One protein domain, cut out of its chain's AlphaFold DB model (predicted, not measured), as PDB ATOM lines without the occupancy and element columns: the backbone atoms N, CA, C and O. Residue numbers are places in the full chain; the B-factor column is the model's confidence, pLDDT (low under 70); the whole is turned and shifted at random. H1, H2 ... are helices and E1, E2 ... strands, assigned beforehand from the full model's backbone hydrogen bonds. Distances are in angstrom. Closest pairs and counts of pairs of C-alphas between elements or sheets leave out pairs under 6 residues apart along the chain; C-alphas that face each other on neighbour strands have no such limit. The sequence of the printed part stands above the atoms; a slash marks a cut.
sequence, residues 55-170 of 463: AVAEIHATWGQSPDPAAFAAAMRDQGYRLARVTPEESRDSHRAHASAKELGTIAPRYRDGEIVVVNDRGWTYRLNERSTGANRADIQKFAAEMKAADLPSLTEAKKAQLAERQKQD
ATOM      1  N   ALA A  55     -14.573 -28.235  -2.620       90.88
ATOM      2  CA  ALA A  55     -15.188 -28.798  -3.825       90.88
ATOM      3  C   ALA A  55     -14.237 -29.665  -4.669       90.88
ATOM      4  O   ALA A  55     -14.654 -30.626  -5.296       90.88
ATOM      5  N   VAL A  56     -12.946 -29.334  -4.698       92.31
ATOM      6  CA  VAL A  56     -11.948 -30.110  -5.445       92.31
ATOM      7  C   VAL A  56     -11.570 -31.383  -4.687       92.31
ATOM      8  O   VAL A  56     -11.354 -32.408  -5.319       92.31
ATOM      9  N   ALA A  57     -11.535 -31.342  -3.353       91.94
ATOM     10  CA  ALA A  57     -11.353 -32.542  -2.538       91.94
ATOM     11  C   ALA A  57     -12.551 -33.498  -2.666       91.94
ATOM     12  O   ALA A  57     -12.358 -34.706  -2.754       91.94
ATOM     13  N   GLU A  58     -13.770 -32.957  -2.747       93.00
ATOM     14  CA  GLU A  58     -14.991 -33.731  -2.993       93.00
ATOM     15  C   GLU A  58     -14.989 -34.361  -4.390       93.00
ATOM     16  O   GLU A  58     -15.153 -35.571  -4.492       93.00
ATOM     17  N   ILE A  59     -14.681 -33.596  -5.451       94.19
ATOM     18  CA  ILE A  59     -14.521 -34.147  -6.812       94.19
ATOM     19  C   ILE A  59     -13.505 -35.296  -6.814       94.19
ATOM     20  O   ILE A  59     -13.770 -36.345  -7.397       94.19
ATOM     21  N   HIS A  60     -12.364 -35.115  -6.147       93.81
ATOM     22  CA  HIS A  60     -11.315 -36.127  -6.066       93.81
ATOM     23  C   HIS A  60     -11.792 -37.397  -5.348       93.81
ATOM     24  O   HIS A  60     -11.566 -38.508  -5.826       93.81
ATOM     25  N   ALA A  61     -12.455 -37.249  -4.198       93.50
ATOM     26  CA  ALA A  61     -12.980 -38.374  -3.431       93.50
ATOM     27  C   ALA A  61     -14.057 -39.140  -4.212       93.50
ATOM     28  O   ALA A  61     -13.989 -40.364  -4.313       93.50
ATOM     29  N   THR A  62     -15.005 -38.419  -4.813       94.12
ATOM     30  CA  THR A  62     -16.100 -39.004  -5.592       94.12
ATOM     31  C   THR A  62     -15.577 -39.707  -6.839       94.12
ATOM     32  O   THR A  62     -16.043 -40.797  -7.165       94.12
ATOM     33  N   TRP A  63     -14.564 -39.143  -7.505       92.75
ATOM     34  CA  TRP A  63     -13.922 -39.779  -8.655       92.75
ATOM     35  C   TRP A  63     -13.325 -41.140  -8.288       92.75
ATOM     36  O   TRP A  63     -13.618 -42.131  -8.948       92.75
ATOM     37  N   GLY A  64     -12.549 -41.211  -7.201       91.06
ATOM     38  CA  GLY A  64     -11.908 -42.456  -6.762       91.06
ATOM     39  C   GLY A  64     -12.877 -43.555  -6.309       91.06
ATOM     40  O   GLY A  64     -12.494 -44.721  -6.270       91.06
ATOM     41  N   GLN A  65     -14.119 -43.200  -5.970       92.12
ATOM     42  CA  GLN A  65     -15.159 -44.138  -5.526       92.12
ATOM     43  C   GLN A  65     -16.111 -44.565  -6.649       92.12
ATOM     44  O   GLN A  65     -16.877 -45.511  -6.472       92.12
ATOM     45  N   SER A  66     -16.095 -43.869  -7.786       90.94
ATOM     46  CA  SER A  66     -17.071 -44.084  -8.851       90.94
ATOM     47  C   SER A  66     -16.568 -45.128  -9.850       90.94
ATOM     48  O   SER A  66     -15.526 -44.915 -10.469       90.94
ATOM     49  N   PRO A  67     -17.293 -46.245 -10.048       87.62
ATOM     50  CA  PRO A  67     -16.860 -47.312 -10.951       87.62
ATOM     51  C   PRO A  67     -17.006 -46.949 -12.434       87.62
ATOM     52  O   PRO A  67     -16.308 -47.518 -13.269       87.62
ATOM     53  N   ASP A  68     -17.905 -46.021 -12.766       90.00
ATOM     54  CA  ASP A  68     -18.181 -45.603 -14.138       90.00
ATOM     55  C   ASP A  68     -18.621 -44.118 -14.217       90.00
ATOM     56  O   ASP A  68     -18.929 -43.497 -13.187       90.00
ATOM     57  N   PRO A  69     -18.653 -43.518 -15.426       89.12
ATOM     58  CA  PRO A  69     -19.029 -42.116 -15.607       89.12
ATOM     59  C   PRO A  69     -20.458 -41.761 -15.189       89.12
ATOM     60  O   PRO A  69     -20.705 -40.631 -14.760       89.12
ATOM     61  N   ALA A  70     -21.399 -42.700 -15.294       88.50
ATOM     62  CA  ALA A  70     -22.788 -42.469 -14.917       88.50
ATOM     63  C   ALA A  70     -22.947 -42.455 -13.389       88.50
ATOM     64  O   ALA A  70     -23.626 -41.581 -12.847       88.50
ATOM     65  N   ALA A  71     -22.264 -43.365 -12.692       91.06
ATOM     66  CA  ALA A  71     -22.198 -43.432 -11.240       91.06
ATOM     67  C   ALA A  71     -21.547 -42.172 -10.660       91.06
ATOM     68  O   ALA A  71     -22.081 -41.583  -9.722       91.06
ATOM     69  N   PHE A  72     -20.461 -41.694 -11.275       93.19
ATOM     70  CA  PHE A  72     -19.847 -40.419 -10.902       93.19
ATOM     71  C   PHE A  72     -20.812 -39.249 -11.078       93.19
ATOM     72  O   PHE A  72     -20.939 -38.408 -10.188       93.19
ATOM     73  N   ALA A  73     -21.528 -39.194 -12.203       91.56
ATOM     74  CA  ALA A  73     -22.484 -38.123 -12.444       91.56
ATOM     75  C   ALA A  73     -23.651 -38.129 -11.453       91.56
ATOM     76  O   ALA A  73     -24.063 -37.065 -10.984       91.56
ATOM     77  N   ALA A  74     -24.146 -39.315 -11.096       91.12
ATOM     78  CA  ALA A  74     -25.154 -39.477 -10.061       91.12
ATOM     79  C   ALA A  74     -24.629 -39.030  -8.687       91.12
ATOM     80  O   ALA A  74     -25.275 -38.204  -8.046       91.12
ATOM     81  N   ALA A  75     -23.437 -39.478  -8.285       94.06
ATOM     82  CA  ALA A  75     -22.843 -39.139  -6.993       94.06
ATOM     83  C   ALA A  75     -22.558 -37.634  -6.850       94.06
ATOM     84  O   ALA A  75     -22.878 -37.034  -5.825       94.06
ATOM     85  N   MET A  76     -22.027 -36.994  -7.897       94.56
ATOM     86  CA  MET A  76     -21.819 -35.542  -7.907       94.56
ATOM     87  C   MET A  76     -23.146 -34.784  -7.780       94.56
ATOM     88  O   MET A  76     -23.220 -33.793  -7.056       94.56
ATOM     89  N   ARG A  77     -24.211 -35.264  -8.434       92.81
ATOM     90  CA  ARG A  77     -25.557 -34.685  -8.316       92.81
ATOM     91  C   ARG A  77     -26.130 -34.819  -6.911       92.81
ATOM     92  O   ARG A  77     -26.687 -33.843  -6.412       92.81
ATOM     93  N   ASP A  78     -25.945 -35.962  -6.263       91.62
ATOM     94  CA  ASP A  78     -26.390 -36.183  -4.881       91.62
ATOM     95  C   ASP A  78     -25.635 -35.282  -3.886       91.62
ATOM     96  O   ASP A  78     -26.198 -34.841  -2.885       91.62
ATOM     97  N   GLN A  79     -24.388 -34.920  -4.205       92.06
ATOM     98  CA  GLN A  79     -23.581 -33.936  -3.471       92.06
ATOM     99  C   GLN A  79     -23.917 -32.470  -3.819       92.06
ATOM    100  O   GLN A  79     -23.303 -31.548  -3.286       92.06
ATOM    101  N   GLY A  80     -24.892 -32.219  -4.700       91.75
ATOM    102  CA  GLY A  80     -25.310 -30.865  -5.078       91.75
ATOM    103  C   GLY A  80     -24.452 -30.209  -6.164       91.75
ATOM    104  O   GLY A  80     -24.494 -28.987  -6.324       91.75
ATOM    105  N   TYR A  81     -23.699 -30.991  -6.935       94.38
ATOM    106  CA  TYR A  81     -22.962 -30.533  -8.111       94.38
ATOM    107  C   TYR A  81     -23.635 -30.986  -9.410       94.38
ATOM    108  O   TYR A  81     -24.276 -32.026  -9.477       94.38
ATOM    109  N   ARG A  82     -23.450 -30.241 -10.499       94.19
ATOM    110  CA  ARG A  82     -23.904 -30.642 -11.838       94.19
ATOM    111  C   ARG A  82     -22.731 -30.744 -12.790       94.19
ATOM    112  O   ARG A  82     -21.948 -29.808 -12.913       94.19
ATOM    113  N   LEU A  83     -22.635 -31.860 -13.498       94.75
ATOM    114  CA  LEU A  83     -21.738 -31.967 -14.640       94.75
ATOM    115  C   LEU A  83     -22.333 -31.228 -15.831       94.75
ATOM    116  O   LEU A  83     -23.548 -31.226 -16.036       94.75
ATOM    117  N   ALA A  84     -21.459 -30.600 -16.601       95.19
ATOM    118  CA  ALA A  84     -21.827 -29.889 -17.806       95.19
ATOM    119  C   ALA A  84     -20.761 -30.082 -18.874       95.19
ATOM    120  O   ALA A  84     -19.568 -30.183 -18.567       95.19
ATOM    121  N   ARG A  85     -21.193 -30.082 -20.131       94.31
ATOM    122  CA  ARG A  85     -20.296 -30.089 -21.280       94.31
ATOM    123  C   ARG A  85     -20.243 -28.695 -21.886       94.31
ATOM    124  O   ARG A  85     -21.275 -28.089 -22.155       94.31
ATOM    125  N   VAL A  86     -19.034 -28.200 -22.114       95.31
ATOM    126  CA  VAL A  86     -18.818 -26.892 -22.733       95.31
ATOM    127  C   VAL A  86     -19.104 -26.983 -24.229       95.31
ATOM    128  O   VAL A  86     -18.542 -27.836 -24.920       95.31
ATOM    129  N   THR A  87     -19.968 -26.104 -24.732       95.19
ATOM    130  CA  THR A  87     -20.279 -26.017 -26.165       95.19
ATOM    131  C   THR A  87     -19.211 -25.218 -26.932       95.19
ATOM    132  O   THR A  87     -18.445 -24.454 -26.328       95.19
ATOM    133  N   PRO A  88     -19.156 -25.316 -28.277       96.00
ATOM    134  CA  PRO A  88     -18.216 -24.527 -29.072       96.00
ATOM    135  C   PRO A  88     -18.382 -23.013 -28.869       96.00
ATOM    136  O   PRO A  88     -17.402 -22.266 -28.885       96.00
ATOM    137  N   GLU A  89     -19.619 -22.556 -28.674       95.06
ATOM    138  CA  GLU A  89     -19.946 -21.152 -28.417       95.06
ATOM    139  C   GLU A  89     -19.449 -20.711 -27.035       95.06
ATOM    140  O   GLU A  89     -18.678 -19.757 -26.938       95.06
ATOM    141  N   GLU A  90     -19.755 -21.476 -25.986       95.25
ATOM    142  CA  GLU A  90     -19.300 -21.202 -24.615       95.25
ATOM    143  C   GLU A  90     -17.770 -21.203 -24.489       95.25
ATOM    144  O   GLU A  90     -17.193 -20.407 -23.742       95.25
ATOM    145  N   SER A  91     -17.095 -22.069 -25.248       96.38
ATOM    146  CA  SER A  91     -15.638 -22.071 -25.372       96.38
ATOM    147  C   SER A  91     -15.144 -20.738 -25.942       96.38
ATOM    148  O   SER A  91     -14.286 -20.084 -25.342       96.38
ATOM    149  N   ARG A  92     -15.695 -20.276 -27.075       96.06
ATOM    150  CA  ARG A  92     -15.317 -18.979 -27.676       96.06
ATOM    151  C   ARG A  92     -15.557 -17.825 -26.707       96.06
ATOM    152  O   ARG A  92     -14.683 -16.970 -26.559       96.06
ATOM    153  N   ASP A  93     -16.688 -17.832 -26.016       93.69
ATOM    154  CA  ASP A  93     -17.058 -16.812 -25.035       93.69
ATOM    155  C   ASP A  93     -16.089 -16.791 -23.853       93.69
ATOM    156  O   ASP A  93     -15.588 -15.731 -23.475       93.69
ATOM    157  N   SER A  94     -15.741 -17.964 -23.322       95.44
ATOM    158  CA  SER A  94     -14.739 -18.117 -22.265       95.44
ATOM    159  C   SER A  94     -13.362 -17.612 -22.701       95.44
ATOM    160  O   SER A  94     -12.669 -16.946 -21.929       95.44
ATOM    161  N   HIS A  95     -12.969 -17.865 -23.950       94.88
ATOM    162  CA  HIS A  95     -11.728 -17.345 -24.514       94.88
ATOM    163  C   HIS A  95     -11.732 -15.814 -24.645       94.88
ATOM    164  O   HIS A  95     -10.732 -15.187 -24.285       94.88
ATOM    165  N   ARG A  96     -12.841 -15.211 -25.101       93.94
ATOM    166  CA  ARG A  96     -13.006 -13.747 -25.143       93.94
ATOM    167  C   ARG A  96     -12.955 -13.146 -23.739       93.94
ATOM    168  O   ARG A  96     -12.172 -12.232 -23.500       93.94
ATOM    169  N   ALA A  97     -13.700 -13.719 -22.793       92.12
ATOM    170  CA  ALA A  97     -13.718 -13.277 -21.401       92.12
ATOM    171  C   ALA A  97     -12.333 -13.369 -20.741       92.12
ATOM    172  O   ALA A  97     -11.940 -12.472 -20.002       92.12
ATOM    173  N   HIS A  98     -11.559 -14.419 -21.033       93.75
ATOM    174  CA  HIS A  98     -10.185 -14.539 -20.550       93.75
ATOM    175  C   HIS A  98      -9.251 -13.469 -21.122       93.75
ATOM    176  O   HIS A  98      -8.410 -12.957 -20.384       93.75
ATOM    177  N   ALA A  99      -9.381 -13.129 -22.408       93.25
ATOM    178  CA  ALA A  99      -8.592 -12.058 -23.014       93.25
ATOM    179  C   ALA A  99      -8.876 -10.711 -22.326       93.25
ATOM    180  O   ALA A  99      -7.941 -10.072 -21.850       93.25
ATOM    181  N   SER A 100     -10.153 -10.356 -22.149       92.75
ATOM    182  CA  SER A 100     -10.551  -9.131 -21.440       92.75
ATOM    183  C   SER A 100     -10.128  -9.132 -19.966       92.75
ATOM    184  O   SER A 100      -9.645  -8.127 -19.454       92.75
ATOM    185  N   ALA A 101     -10.256 -10.264 -19.265       92.50
ATOM    186  CA  ALA A 101      -9.831 -10.374 -17.871       92.50
ATOM    187  C   ALA A 101      -8.321 -10.140 -17.722       92.50
ATOM    188  O   ALA A 101      -7.904  -9.405 -16.827       92.50
ATOM    189  N   LYS A 102      -7.520 -10.707 -18.635       93.75
ATOM    190  CA  LYS A 102      -6.066 -10.527 -18.672       93.75
ATOM    191  C   LYS A 102      -5.677  -9.058 -18.851       93.75
ATOM    192  O   LYS A 102      -4.746  -8.614 -18.187       93.75
ATOM    193  N   GLU A 103      -6.384  -8.313 -19.701       93.00
ATOM    194  CA  GLU A 103      -6.177  -6.866 -19.880       93.00
ATOM    195  C   GLU A 103      -6.487  -6.076 -18.600       93.00
ATOM    196  O   GLU A 103      -5.757  -5.155 -18.247       93.00
ATOM    197  N   LEU A 104      -7.516  -6.490 -17.856       92.81
ATOM    198  CA  LEU A 104      -7.906  -5.895 -16.573       92.81
ATOM    199  C   LEU A 104      -7.071  -6.390 -15.375       92.81
ATOM    200  O   LEU A 104      -7.375  -6.042 -14.235       92.81
ATOM    201  N   GLY A 105      -6.054  -7.233 -15.591       92.19
ATOM    202  CA  GLY A 105      -5.249  -7.826 -14.513       92.19
ATOM    203  C   GLY A 105      -6.011  -8.826 -13.631       92.19
ATOM    204  O   GLY A 105      -5.572  -9.150 -12.529       92.19
ATOM    205  N   THR A 106      -7.151  -9.330 -14.102       92.31
ATOM    206  CA  THR A 106      -7.978 -10.335 -13.421       92.31
ATOM    207  C   THR A 106      -7.840 -11.706 -14.092       92.31
ATOM    208  O   THR A 106      -7.392 -11.829 -15.231       92.31
ATOM    209  N   ILE A 107      -8.199 -12.779 -13.382       89.06
ATOM    210  CA  ILE A 107      -8.090 -14.153 -13.894       89.06
ATOM    211  C   ILE A 107      -9.491 -14.692 -14.180       89.06
ATOM    212  O   ILE A 107     -10.282 -14.870 -13.258       89.06
ATOM    213  N   ALA A 108      -9.768 -15.024 -15.443       89.19
ATOM    214  CA  ALA A 108     -10.959 -15.776 -15.837       89.19
ATOM    215  C   ALA A 108     -10.582 -17.172 -16.380       89.19
ATOM    216  O   ALA A 108      -9.537 -17.315 -17.024       89.19
ATOM    217  N   PRO A 109     -11.395 -18.215 -16.147       91.81
ATOM    218  CA  PRO A 109     -11.140 -19.546 -16.693       91.81
ATOM    219  C   PRO A 109     -11.226 -19.588 -18.224       91.81
ATOM    220  O   PRO A 109     -12.028 -18.874 -18.826       91.81
ATOM    221  N   ARG A 110     -10.434 -20.476 -18.840       94.31
ATOM    222  CA  ARG A 110     -10.535 -20.845 -20.262       94.31
ATOM    223  C   ARG A 110     -11.055 -22.265 -20.380       94.31
ATOM    224  O   ARG A 110     -10.435 -23.168 -19.809       94.31
ATOM    225  N   TYR A 111     -12.110 -22.435 -21.158       94.75
ATOM    226  CA  TYR A 111     -12.676 -23.735 -21.486       94.75
ATOM    227  C   TYR A 111     -12.437 -24.098 -22.940       94.75
ATOM    228  O   TYR A 111     -12.324 -23.217 -23.791       94.75
ATOM    229  N   ARG A 112     -12.344 -25.398 -23.205       93.44
ATOM    230  CA  ARG A 112     -12.279 -25.954 -24.557       93.44
ATOM    231  C   ARG A 112     -13.639 -26.503 -24.965       93.44
ATOM    232  O   ARG A 112     -14.412 -26.940 -24.120       93.44
ATOM    233  N   ASP A 113     -13.883 -26.531 -26.267       93.31
ATOM    234  CA  ASP A 113     -15.036 -27.225 -26.832       93.31
ATOM    235  C   ASP A 113     -15.046 -28.703 -26.404       93.31
ATOM    236  O   ASP A 113     -14.020 -29.388 -26.456       93.31
ATOM    237  N   GLY A 114     -16.197 -29.167 -25.923       90.31
ATOM    238  CA  GLY A 114     -16.407 -30.517 -25.417       90.31
ATOM    239  C   GLY A 114     -15.775 -30.811 -24.056       90.31
ATOM    240  O   GLY A 114     -15.856 -31.949 -23.602       90.31
ATOM    241  N   GLU A 115     -15.158 -29.830 -23.390       91.94
ATOM    242  CA  GLU A 115     -14.601 -30.020 -22.051       91.94
ATOM    243  C   GLU A 115     -15.717 -30.273 -21.028       91.94
ATOM    244  O   GLU A 115     -16.708 -29.541 -20.981       91.94
ATOM    245  N   ILE A 116     -15.552 -31.306 -20.197       92.94
ATOM    246  CA  ILE A 116     -16.476 -31.603 -19.101       92.94
ATOM    247  C   ILE A 116     -16.033 -30.839 -17.854       92.94
ATOM    248  O   ILE A 116     -14.876 -30.911 -17.424       92.94
ATOM    249  N   VAL A 117     -16.972 -30.105 -17.266       94.94
ATOM    250  CA  VAL A 117     -16.768 -29.303 -16.061       94.94
ATOM    251  C   VAL A 117     -17.830 -29.623 -15.018       94.94
ATOM    252  O   VAL A 117     -18.924 -30.085 -15.332       94.94
ATOM    253  N   VAL A 118     -17.503 -29.352 -13.760       95.62
ATOM    254  CA  VAL A 118     -18.401 -29.496 -12.613       95.62
ATOM    255  C   VAL A 118     -18.854 -28.112 -12.170       95.62
ATOM    256  O   VAL A 118     -18.031 -27.227 -11.952       95.62
ATOM    257  N   VAL A 119     -20.156 -27.918 -12.016       95.88
ATOM    258  CA  VAL A 119     -20.782 -26.690 -11.523       95.88
ATOM    259  C   VAL A 119     -21.291 -26.935 -10.105       95.88
ATOM    260  O   VAL A 119     -22.050 -27.872  -9.889       95.88
ATOM    261  N   ASN A 120     -20.887 -26.117  -9.135       93.94
ATOM    262  CA  ASN A 120     -21.423 -26.198  -7.770       93.94
ATOM    263  C   ASN A 120     -22.728 -25.404  -7.609       93.94
ATOM    264  O   ASN A 120     -23.074 -24.601  -8.471       93.94
ATOM    265  N   ASP A 121     -23.395 -25.560  -6.465       89.50
ATOM    266  CA  ASP A 121     -24.553 -24.781  -5.981       89.50
ATOM    267  C   ASP A 121     -24.468 -23.251  -6.173       89.50
ATOM    268  O   ASP A 121     -25.479 -22.572  -6.365       89.50
ATOM    269  N   ARG A 122     -23.258 -22.688  -6.161       87.06
ATOM    270  CA  ARG A 122     -22.995 -21.254  -6.368       87.06
ATOM    271  C   ARG A 122     -22.807 -20.859  -7.834       87.06
ATOM    272  O   ARG A 122     -22.629 -19.674  -8.110       87.06
ATOM    273  N   GLY A 123     -22.831 -21.809  -8.763       90.50
ATOM    274  CA  GLY A 123     -22.558 -21.588 -10.183       90.50
ATOM    275  C   GLY A 123     -21.067 -21.466 -10.519       90.50
ATOM    276  O   GLY A 123     -20.717 -21.089 -11.641       90.50
ATOM    277  N   TRP A 124     -20.179 -21.762  -9.565       92.31
ATOM    278  CA  TRP A 124     -18.742 -21.850  -9.800       92.31
ATOM    279  C   TRP A 124     -18.409 -23.141 -10.527       92.31
ATOM    280  O   TRP A 124     -19.001 -24.190 -10.292       92.31
ATOM    281  N   THR A 125     -17.437 -23.038 -11.416       94.69
ATOM    282  CA  THR A 125     -17.101 -24.063 -12.398       94.69
ATOM    283  C   THR A 125     -15.710 -24.613 -12.122       94.69
ATOM    284  O   THR A 125     -14.742 -23.849 -12.070       94.69
ATOM    285  N   TYR A 126     -15.599 -25.928 -12.007       94.62
ATOM    286  CA  TYR A 126     -14.367 -26.652 -11.740       94.62
ATOM    287  C   TYR A 126     -14.050 -27.560 -12.921       94.62
ATOM    288  O   TYR A 126     -14.896 -28.313 -13.396       94.62
ATOM    289  N   ARG A 127     -12.816 -27.477 -13.415       93.88
ATOM    290  CA  ARG A 127     -12.345 -28.322 -14.516       93.88
ATOM    291  C   ARG A 127     -11.966 -29.694 -13.978       93.88
ATOM    292  O   ARG A 127     -11.328 -29.776 -12.925       93.88
ATOM    293  N   LEU A 128     -12.293 -30.744 -14.724       92.44
ATOM    294  CA  LEU A 128     -11.775 -32.084 -14.466       92.44
ATOM    295  C   LEU A 128     -10.351 -32.169 -15.026       92.44
ATOM    296  O   LEU A 128     -10.128 -32.100 -16.233       92.44
ATOM    297  N   ASN A 129      -9.367 -32.218 -14.136       92.00
ATOM    298  CA  ASN A 129      -7.955 -32.349 -14.467       92.00
ATOM    299  C   ASN A 129      -7.259 -33.234 -13.426       92.00
ATOM    300  O   ASN A 129      -7.871 -33.644 -12.441       92.00
ATOM    301  N   GLU A 130      -5.972 -33.505 -13.632       92.00
ATOM    302  CA  GLU A 130      -5.191 -34.387 -12.751       92.00
ATOM    303  C   GLU A 130      -5.183 -33.891 -11.301       92.00
ATOM    304  O   GLU A 130      -5.220 -34.675 -10.361       92.00
ATOM    305  N   ARG A 131      -5.240 -32.569 -11.099       90.56
ATOM    306  CA  ARG A 131      -5.302 -31.972  -9.763       90.56
ATOM    307  C   ARG A 131      -6.660 -32.158  -9.086       90.56
ATOM    308  O   ARG A 131      -6.697 -32.241  -7.864       90.56
ATOM    309  N   SER A 132      -7.759 -32.138  -9.839       91.75
ATOM    310  CA  SER A 132      -9.105 -32.250  -9.268       91.75
ATOM    311  C   SER A 132      -9.623 -33.670  -9.158       91.75
ATOM    312  O   SER A 132     -10.462 -33.921  -8.308       91.75
ATOM    313  N   THR A 133      -9.114 -34.587  -9.971       89.62
ATOM    314  CA  THR A 133      -9.564 -35.987 -10.000       89.62
ATOM    315  C   THR A 133      -8.530 -36.959  -9.442       89.62
ATOM    316  O   THR A 133      -8.886 -38.075  -9.089       89.62
ATOM    317  N   GLY A 134      -7.249 -36.571  -9.383       90.69
ATOM    318  CA  GLY A 134      -6.145 -37.475  -9.041       90.69
ATOM    319  C   GLY A 134      -5.785 -38.473 -10.149       90.69
ATOM    320  O   GLY A 134      -4.783 -39.173 -10.033       90.69
ATOM    321  N   ALA A 135      -6.570 -38.534 -11.230       91.00
ATOM    322  CA  ALA A 135      -6.352 -39.427 -12.359       91.00
ATOM    323  C   ALA A 135      -5.435 -38.798 -13.411       91.00
ATOM    324  O   ALA A 135      -5.340 -37.575 -13.526       91.00
ATOM    325  N   ASN A 136      -4.775 -39.632 -14.215       92.50
ATOM    326  CA  ASN A 136      -3.984 -39.132 -15.332       92.50
ATOM    327  C   ASN A 136      -4.906 -38.565 -16.430       92.50
ATOM    328  O   ASN A 136      -6.091 -38.895 -16.539       92.50
ATOM    329  N   ARG A 137      -4.360 -37.709 -17.294       87.19
ATOM    330  CA  ARG A 137      -5.140 -37.091 -18.373       87.19
ATOM    331  C   ARG A 137      -5.774 -38.084 -19.358       87.19
ATOM    332  O   ARG A 137      -6.821 -37.756 -19.917       87.19
ATOM    333  N   ALA A 138      -5.159 -39.240 -19.601       88.38
ATOM    334  CA  ALA A 138      -5.689 -40.244 -20.526       88.38
ATOM    335  C   ALA A 138      -6.960 -40.902 -19.967       88.38
ATOM    336  O   ALA A 138      -7.945 -41.032 -20.692       88.38
ATOM    337  N   ASP A 139      -6.977 -41.208 -18.671       89.06
ATOM    338  CA  ASP A 139      -8.126 -41.769 -17.964       89.06
ATOM    339  C   ASP A 139      -9.271 -40.759 -17.908       89.06
ATOM    340  O   ASP A 139     -10.409 -41.103 -18.213       89.06
ATOM    341  N   ILE A 140      -8.971 -39.482 -17.634       88.62
ATOM    342  CA  ILE A 140      -9.974 -38.405 -17.666       88.62
ATOM    343  C   ILE A 140     -10.579 -38.262 -19.071       88.62
ATOM    344  O   ILE A 140     -11.782 -38.053 -19.210       88.62
ATOM    345  N   GLN A 141      -9.765 -38.371 -20.127       85.94
ATOM    346  CA  GLN A 141     -10.253 -38.301 -21.507       85.94
ATOM    347  C   GLN A 141     -11.095 -39.515 -21.891       85.94
ATOM    348  O   GLN A 141     -12.135 -39.341 -22.521       85.94
ATOM    349  N   LYS A 142     -10.672 -40.721 -21.504       87.44
ATOM    350  CA  LYS A 142     -11.439 -41.949 -21.725       87.44
ATOM    351  C   LYS A 142     -12.792 -41.869 -21.021       87.44
ATOM    352  O   LYS A 142     -13.823 -42.067 -21.651       87.44
ATOM    353  N   PHE A 143     -12.780 -41.457 -19.760       85.81
ATOM    354  CA  PHE A 143     -13.973 -41.219 -18.962       85.81
ATOM    355  C   PHE A 143     -14.910 -40.185 -19.603       85.81
ATOM    356  O   PHE A 143     -16.117 -40.397 -19.702       85.81
ATOM    357  N   ALA A 144     -14.357 -39.073 -20.096       83.81
ATOM    358  CA  ALA A 144     -15.132 -38.048 -20.787       83.81
ATOM    359  C   ALA A 144     -15.701 -38.525 -22.135       83.81
ATOM    360  O   ALA A 144     -16.757 -38.049 -22.545       83.81
ATOM    361  N   ALA A 145     -15.020 -39.443 -22.824       85.25
ATOM    362  CA  ALA A 145     -15.478 -40.022 -24.085       85.25
ATOM    363  C   ALA A 145     -16.591 -41.065 -23.887       85.25
ATOM    364  O   ALA A 145     -17.492 -41.159 -24.719       85.25
ATOM    365  N   GLU A 146     -16.540 -41.831 -22.795       85.56
ATOM    366  CA  GLU A 146     -17.579 -42.798 -22.414       85.56
ATOM    367  C   GLU A 146     -18.881 -42.108 -21.976       85.56
ATOM    368  O   GLU A 146     -19.973 -42.653 -22.155       85.56
ATOM    369  N   MET A 147     -18.789 -40.882 -21.460       83.94
ATOM    370  CA  MET A 147     -19.949 -40.069 -21.116       83.94
ATOM    371  C   MET A 147     -20.617 -39.531 -22.390       83.94
ATOM    372  O   MET A 147     -20.068 -38.693 -23.110       83.94
ATOM    373  N   LYS A 148     -21.822 -40.019 -22.700       75.12
ATOM    374  CA  LYS A 148     -22.525 -39.622 -23.923       75.12
ATOM    375  C   LYS A 148     -22.835 -38.128 -23.901       75.12
ATOM    376  O   LYS A 148     -23.423 -37.601 -22.962       75.12
ATOM    377  N   ALA A 149     -22.490 -37.456 -24.999       64.12
ATOM    378  CA  ALA A 149     -22.697 -36.021 -25.186       64.12
ATOM    379  C   ALA A 149     -24.149 -35.567 -24.960       64.12
ATOM    380  O   ALA A 149     -24.366 -34.441 -24.530       64.12
ATOM    381  N   ALA A 150     -25.116 -36.436 -25.264       65.94
ATOM    382  CA  ALA A 150     -26.544 -36.164 -25.131       65.94
ATOM    383  C   ALA A 150     -27.045 -36.170 -23.676       65.94
ATOM    384  O   ALA A 150     -28.115 -35.630 -23.412       65.94
ATOM    385  N   ASP A 151     -26.281 -36.744 -22.743       82.62
ATOM    386  CA  ASP A 151     -26.728 -36.935 -21.359       82.62
ATOM    387  C   ASP A 151     -26.322 -35.764 -20.447       82.62
ATOM    388  O   ASP A 151     -26.793 -35.665 -19.312       82.62
ATOM    389  N   LEU A 152     -25.462 -34.857 -20.930       88.75
ATOM    390  CA  LEU A 152     -24.984 -33.705 -20.170       88.75
ATOM    391  C   LEU A 152     -25.578 -32.387 -20.691       88.75
ATOM    392  O   LEU A 152     -25.491 -32.113 -21.889       88.75
ATOM    393  N   PRO A 153     -26.101 -31.521 -19.804       93.94
ATOM    394  CA  PRO A 153     -26.507 -30.173 -20.183       93.94
ATOM    395  C   PRO A 153     -25.296 -29.325 -20.603       93.94
ATOM    396  O   PRO A 153     -24.151 -29.593 -20.215       93.94
ATOM    397  N   SER A 154     -25.558 -28.249 -21.345       95.44
ATOM    398  CA  SER A 154     -24.550 -27.215 -21.613       95.44
ATOM    399  C   SER A 154     -24.112 -26.509 -20.321       95.44
ATOM    400  O   SER A 154     -24.819 -26.542 -19.306       95.44
ATOM    401  N   LEU A 155     -22.956 -25.832 -20.324       94.56
ATOM    402  CA  LEU A 155     -22.470 -25.108 -19.139       94.56
ATOM    403  C   LEU A 155     -23.466 -24.041 -18.668       94.56
ATOM    404  O   LEU A 155     -23.667 -23.845 -17.465       94.56
ATOM    405  N   THR A 156     -24.096 -23.353 -19.610       93.81
ATOM    406  CA  THR A 156     -25.079 -22.303 -19.351       93.81
ATOM    407  C   THR A 156     -26.363 -22.882 -18.772       93.81
ATOM    408  O   THR A 156     -26.873 -22.361 -17.776       93.81
ATOM    409  N   GLU A 157     -26.863 -23.989 -19.324       93.88
ATOM    410  CA  GLU A 157     -28.035 -24.686 -18.786       93.88
ATOM    411  C   GLU A 157     -27.771 -25.239 -17.389       93.88
ATOM    412  O   GLU A 157     -28.605 -25.059 -16.503       93.88
ATOM    413  N   ALA A 158     -26.600 -25.839 -17.154       93.56
ATOM    414  CA  ALA A 158     -26.215 -26.340 -15.839       93.56
ATOM    415  C   ALA A 158     -26.173 -25.216 -14.797       93.56
ATOM    416  O   ALA A 158     -26.758 -25.350 -13.722       93.56
ATOM    417  N   LYS A 159     -25.559 -24.070 -15.127       93.25
ATOM    418  CA  LYS A 159     -25.553 -22.882 -14.256       93.25
ATOM    419  C   LYS A 159     -26.960 -22.356 -13.988       93.25
ATOM    420  O   LYS A 159     -27.284 -22.042 -12.845       93.25
ATOM    421  N   LYS A 160     -27.799 -22.262 -15.023       92.00
ATOM    422  CA  LYS A 160     -29.184 -21.787 -14.902       92.00
ATOM    423  C   LYS A 160     -30.019 -22.724 -14.031       92.00
ATOM    424  O   LYS A 160     -30.743 -22.252 -13.158       92.00
ATOM    425  N   ALA A 161     -29.897 -24.033 -14.240       90.56
ATOM    426  CA  ALA A 161     -30.586 -25.045 -13.448       90.56
ATOM    427  C   ALA A 161     -30.158 -24.983 -11.978       90.56
ATOM    428  O   ALA A 161     -31.014 -24.987 -11.095       90.56
ATOM    429  N   GLN A 162     -28.857 -24.829 -11.719       90.62
ATOM    430  CA  GLN A 162     -28.337 -24.728 -10.360       90.62
ATOM    431  C   GLN A 162     -28.799 -23.455  -9.647       90.62
ATOM    432  O   GLN A 162     -29.191 -23.499  -8.484       90.62
ATOM    433  N   LEU A 163     -28.831 -22.321 -10.356       86.69
ATOM    434  CA  LEU A 163     -29.359 -21.074  -9.810       86.69
ATOM    435  C   LEU A 163     -30.855 -21.191  -9.483       86.69
ATOM    436  O   LEU A 163     -31.283 -20.730  -8.429       86.69
ATOM    437  N   ALA A 164     -31.641 -21.826 -10.355       87.19
ATOM    438  CA  ALA A 164     -33.066 -22.047 -10.124       87.19
ATOM    439  C   ALA A 164     -33.322 -22.979  -8.927       87.19
ATOM    440  O   ALA A 164     -34.225 -22.734  -8.130       87.19
ATOM    441  N   GLU A 165     -32.523 -24.035  -8.770       86.31
ATOM    442  CA  GLU A 165     -32.616 -24.949  -7.630       86.31
ATOM    443  C   GLU A 165     -32.226 -24.271  -6.318       86.31
ATOM    444  O   GLU A 165     -32.964 -24.355  -5.337       86.31
ATOM    445  N   ARG A 166     -31.145 -23.487  -6.326       84.50
ATOM    446  CA  ARG A 166     -30.767 -22.660  -5.182       84.50
ATOM    447  C   ARG A 166     -31.857 -21.660  -4.816       84.50
ATOM    448  O   ARG A 166     -32.153 -21.502  -3.642       84.50
ATOM    449  N   GLN A 167     -32.483 -21.001  -5.789       81.56
ATOM    450  CA  GLN A 167     -33.595 -20.089  -5.510       81.56
ATOM    451  C   GLN A 167     -34.762 -20.810  -4.825       81.56
ATOM    452  O   GLN A 167     -35.331 -20.270  -3.877       81.56
ATOM    453  N   LYS A 168     -35.090 -22.039  -5.244       81.38
ATOM    454  CA  LYS A 168     -36.104 -22.866  -4.571       81.38
ATOM    455  C   LYS A 168     -35.685 -23.220  -3.143       81.38
ATOM    456  O   LYS A 168     -36.483 -23.059  -2.224       81.38
ATOM    457  N   GLN A 169     -34.440 -23.650  -2.944       79.06
ATOM    458  CA  GLN A 169     -33.909 -23.965  -1.615       79.06
ATOM    459  C   GLN A 169     -33.866 -22.735  -0.706       79.06
ATOM    460  O   GLN A 169     -34.236 -22.836   0.456       79.06
ATOM    461  N   ASP A 170     -33.492 -21.567  -1.228       78.00
ATOM    462  CA  ASP A 170     -33.487 -20.305  -0.489       78.00
ATOM    463  C   ASP A 170     -34.903 -19.912  -0.051       78.00
ATOM    464  O   ASP A 170     -35.072 -19.377   1.044       78.00
TER     465      ASP A 170
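This is residues 55 to 170 of the 463 residues of an uncharacterized protein of Rhodospirillales bacterium 20-64-7 (UniProt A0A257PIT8). A small sheet of three strands forms the core, with helix H6 along one face and running on past it, H2 on the other face, and H1, H4 and H5 grouped round that second side. H3 and the link after it, residues 104 to 115, make an arm that reaches away and folds back. The printed part has 116 residues, mostly helix: H1 H2 E1 H3 E2 E3 H4 H5 H6, with the antiparallel sheet in the order E1 E2 E3. It is compact, radius of gyration of the C-alphas 14.2 A, spanning 42 by 38 by 27 A.

H1, residues 55 to 65, touches H2, residues 69 to 78, at a steep tilt of 46 degrees, opposite ways; the closest C-alphas are Trp 63 and Phe 72, 6.4 A. E1, residues 82 to 85, is the antiparallel neighbour of E2, residues 116 to 119, with N 82 and O 119 2.8 A apart. E2 forms a hairpin with E3, residues 125 to 127, where N 118 and O 126 are 2.8 A apart. H2 and H6, residues 155 to 170, lie on opposite faces of the sheet, three layers in all; H6 runs along E1 at a height of 8.0 A. H3, residues 88 to 103, is not on the sheet. H4, residues 130 to 133, touches H1, the C-alphas of His 60 and Thr 133 being closest at 4.3 A. H5, residues 137 to 146, only just touches H2, only at their ends, with 3 pairs of C-alphas within 8 A, closest Pro 69 and Phe 143 at 6.1 A. Every O i to N i+4 pair is within hydrogen-bond range in H1, H2, H3, H5 and H6; H4 is too short for one.

H1 begins at C-alpha 55 (-15.188, -28.798, -3.825) and measures 15.4 A. H3 measures 23.3 A and H6 22.2 A, ending at C-alpha 170 (-33.487, -20.305, -0.489).

The C-alphas of Pro 67 and Glu 103 are farthest apart, 42.8 A. The printed part has no cut; the link from H3 to E2 is long. Residues 149 to 150 have pLDDT under 70.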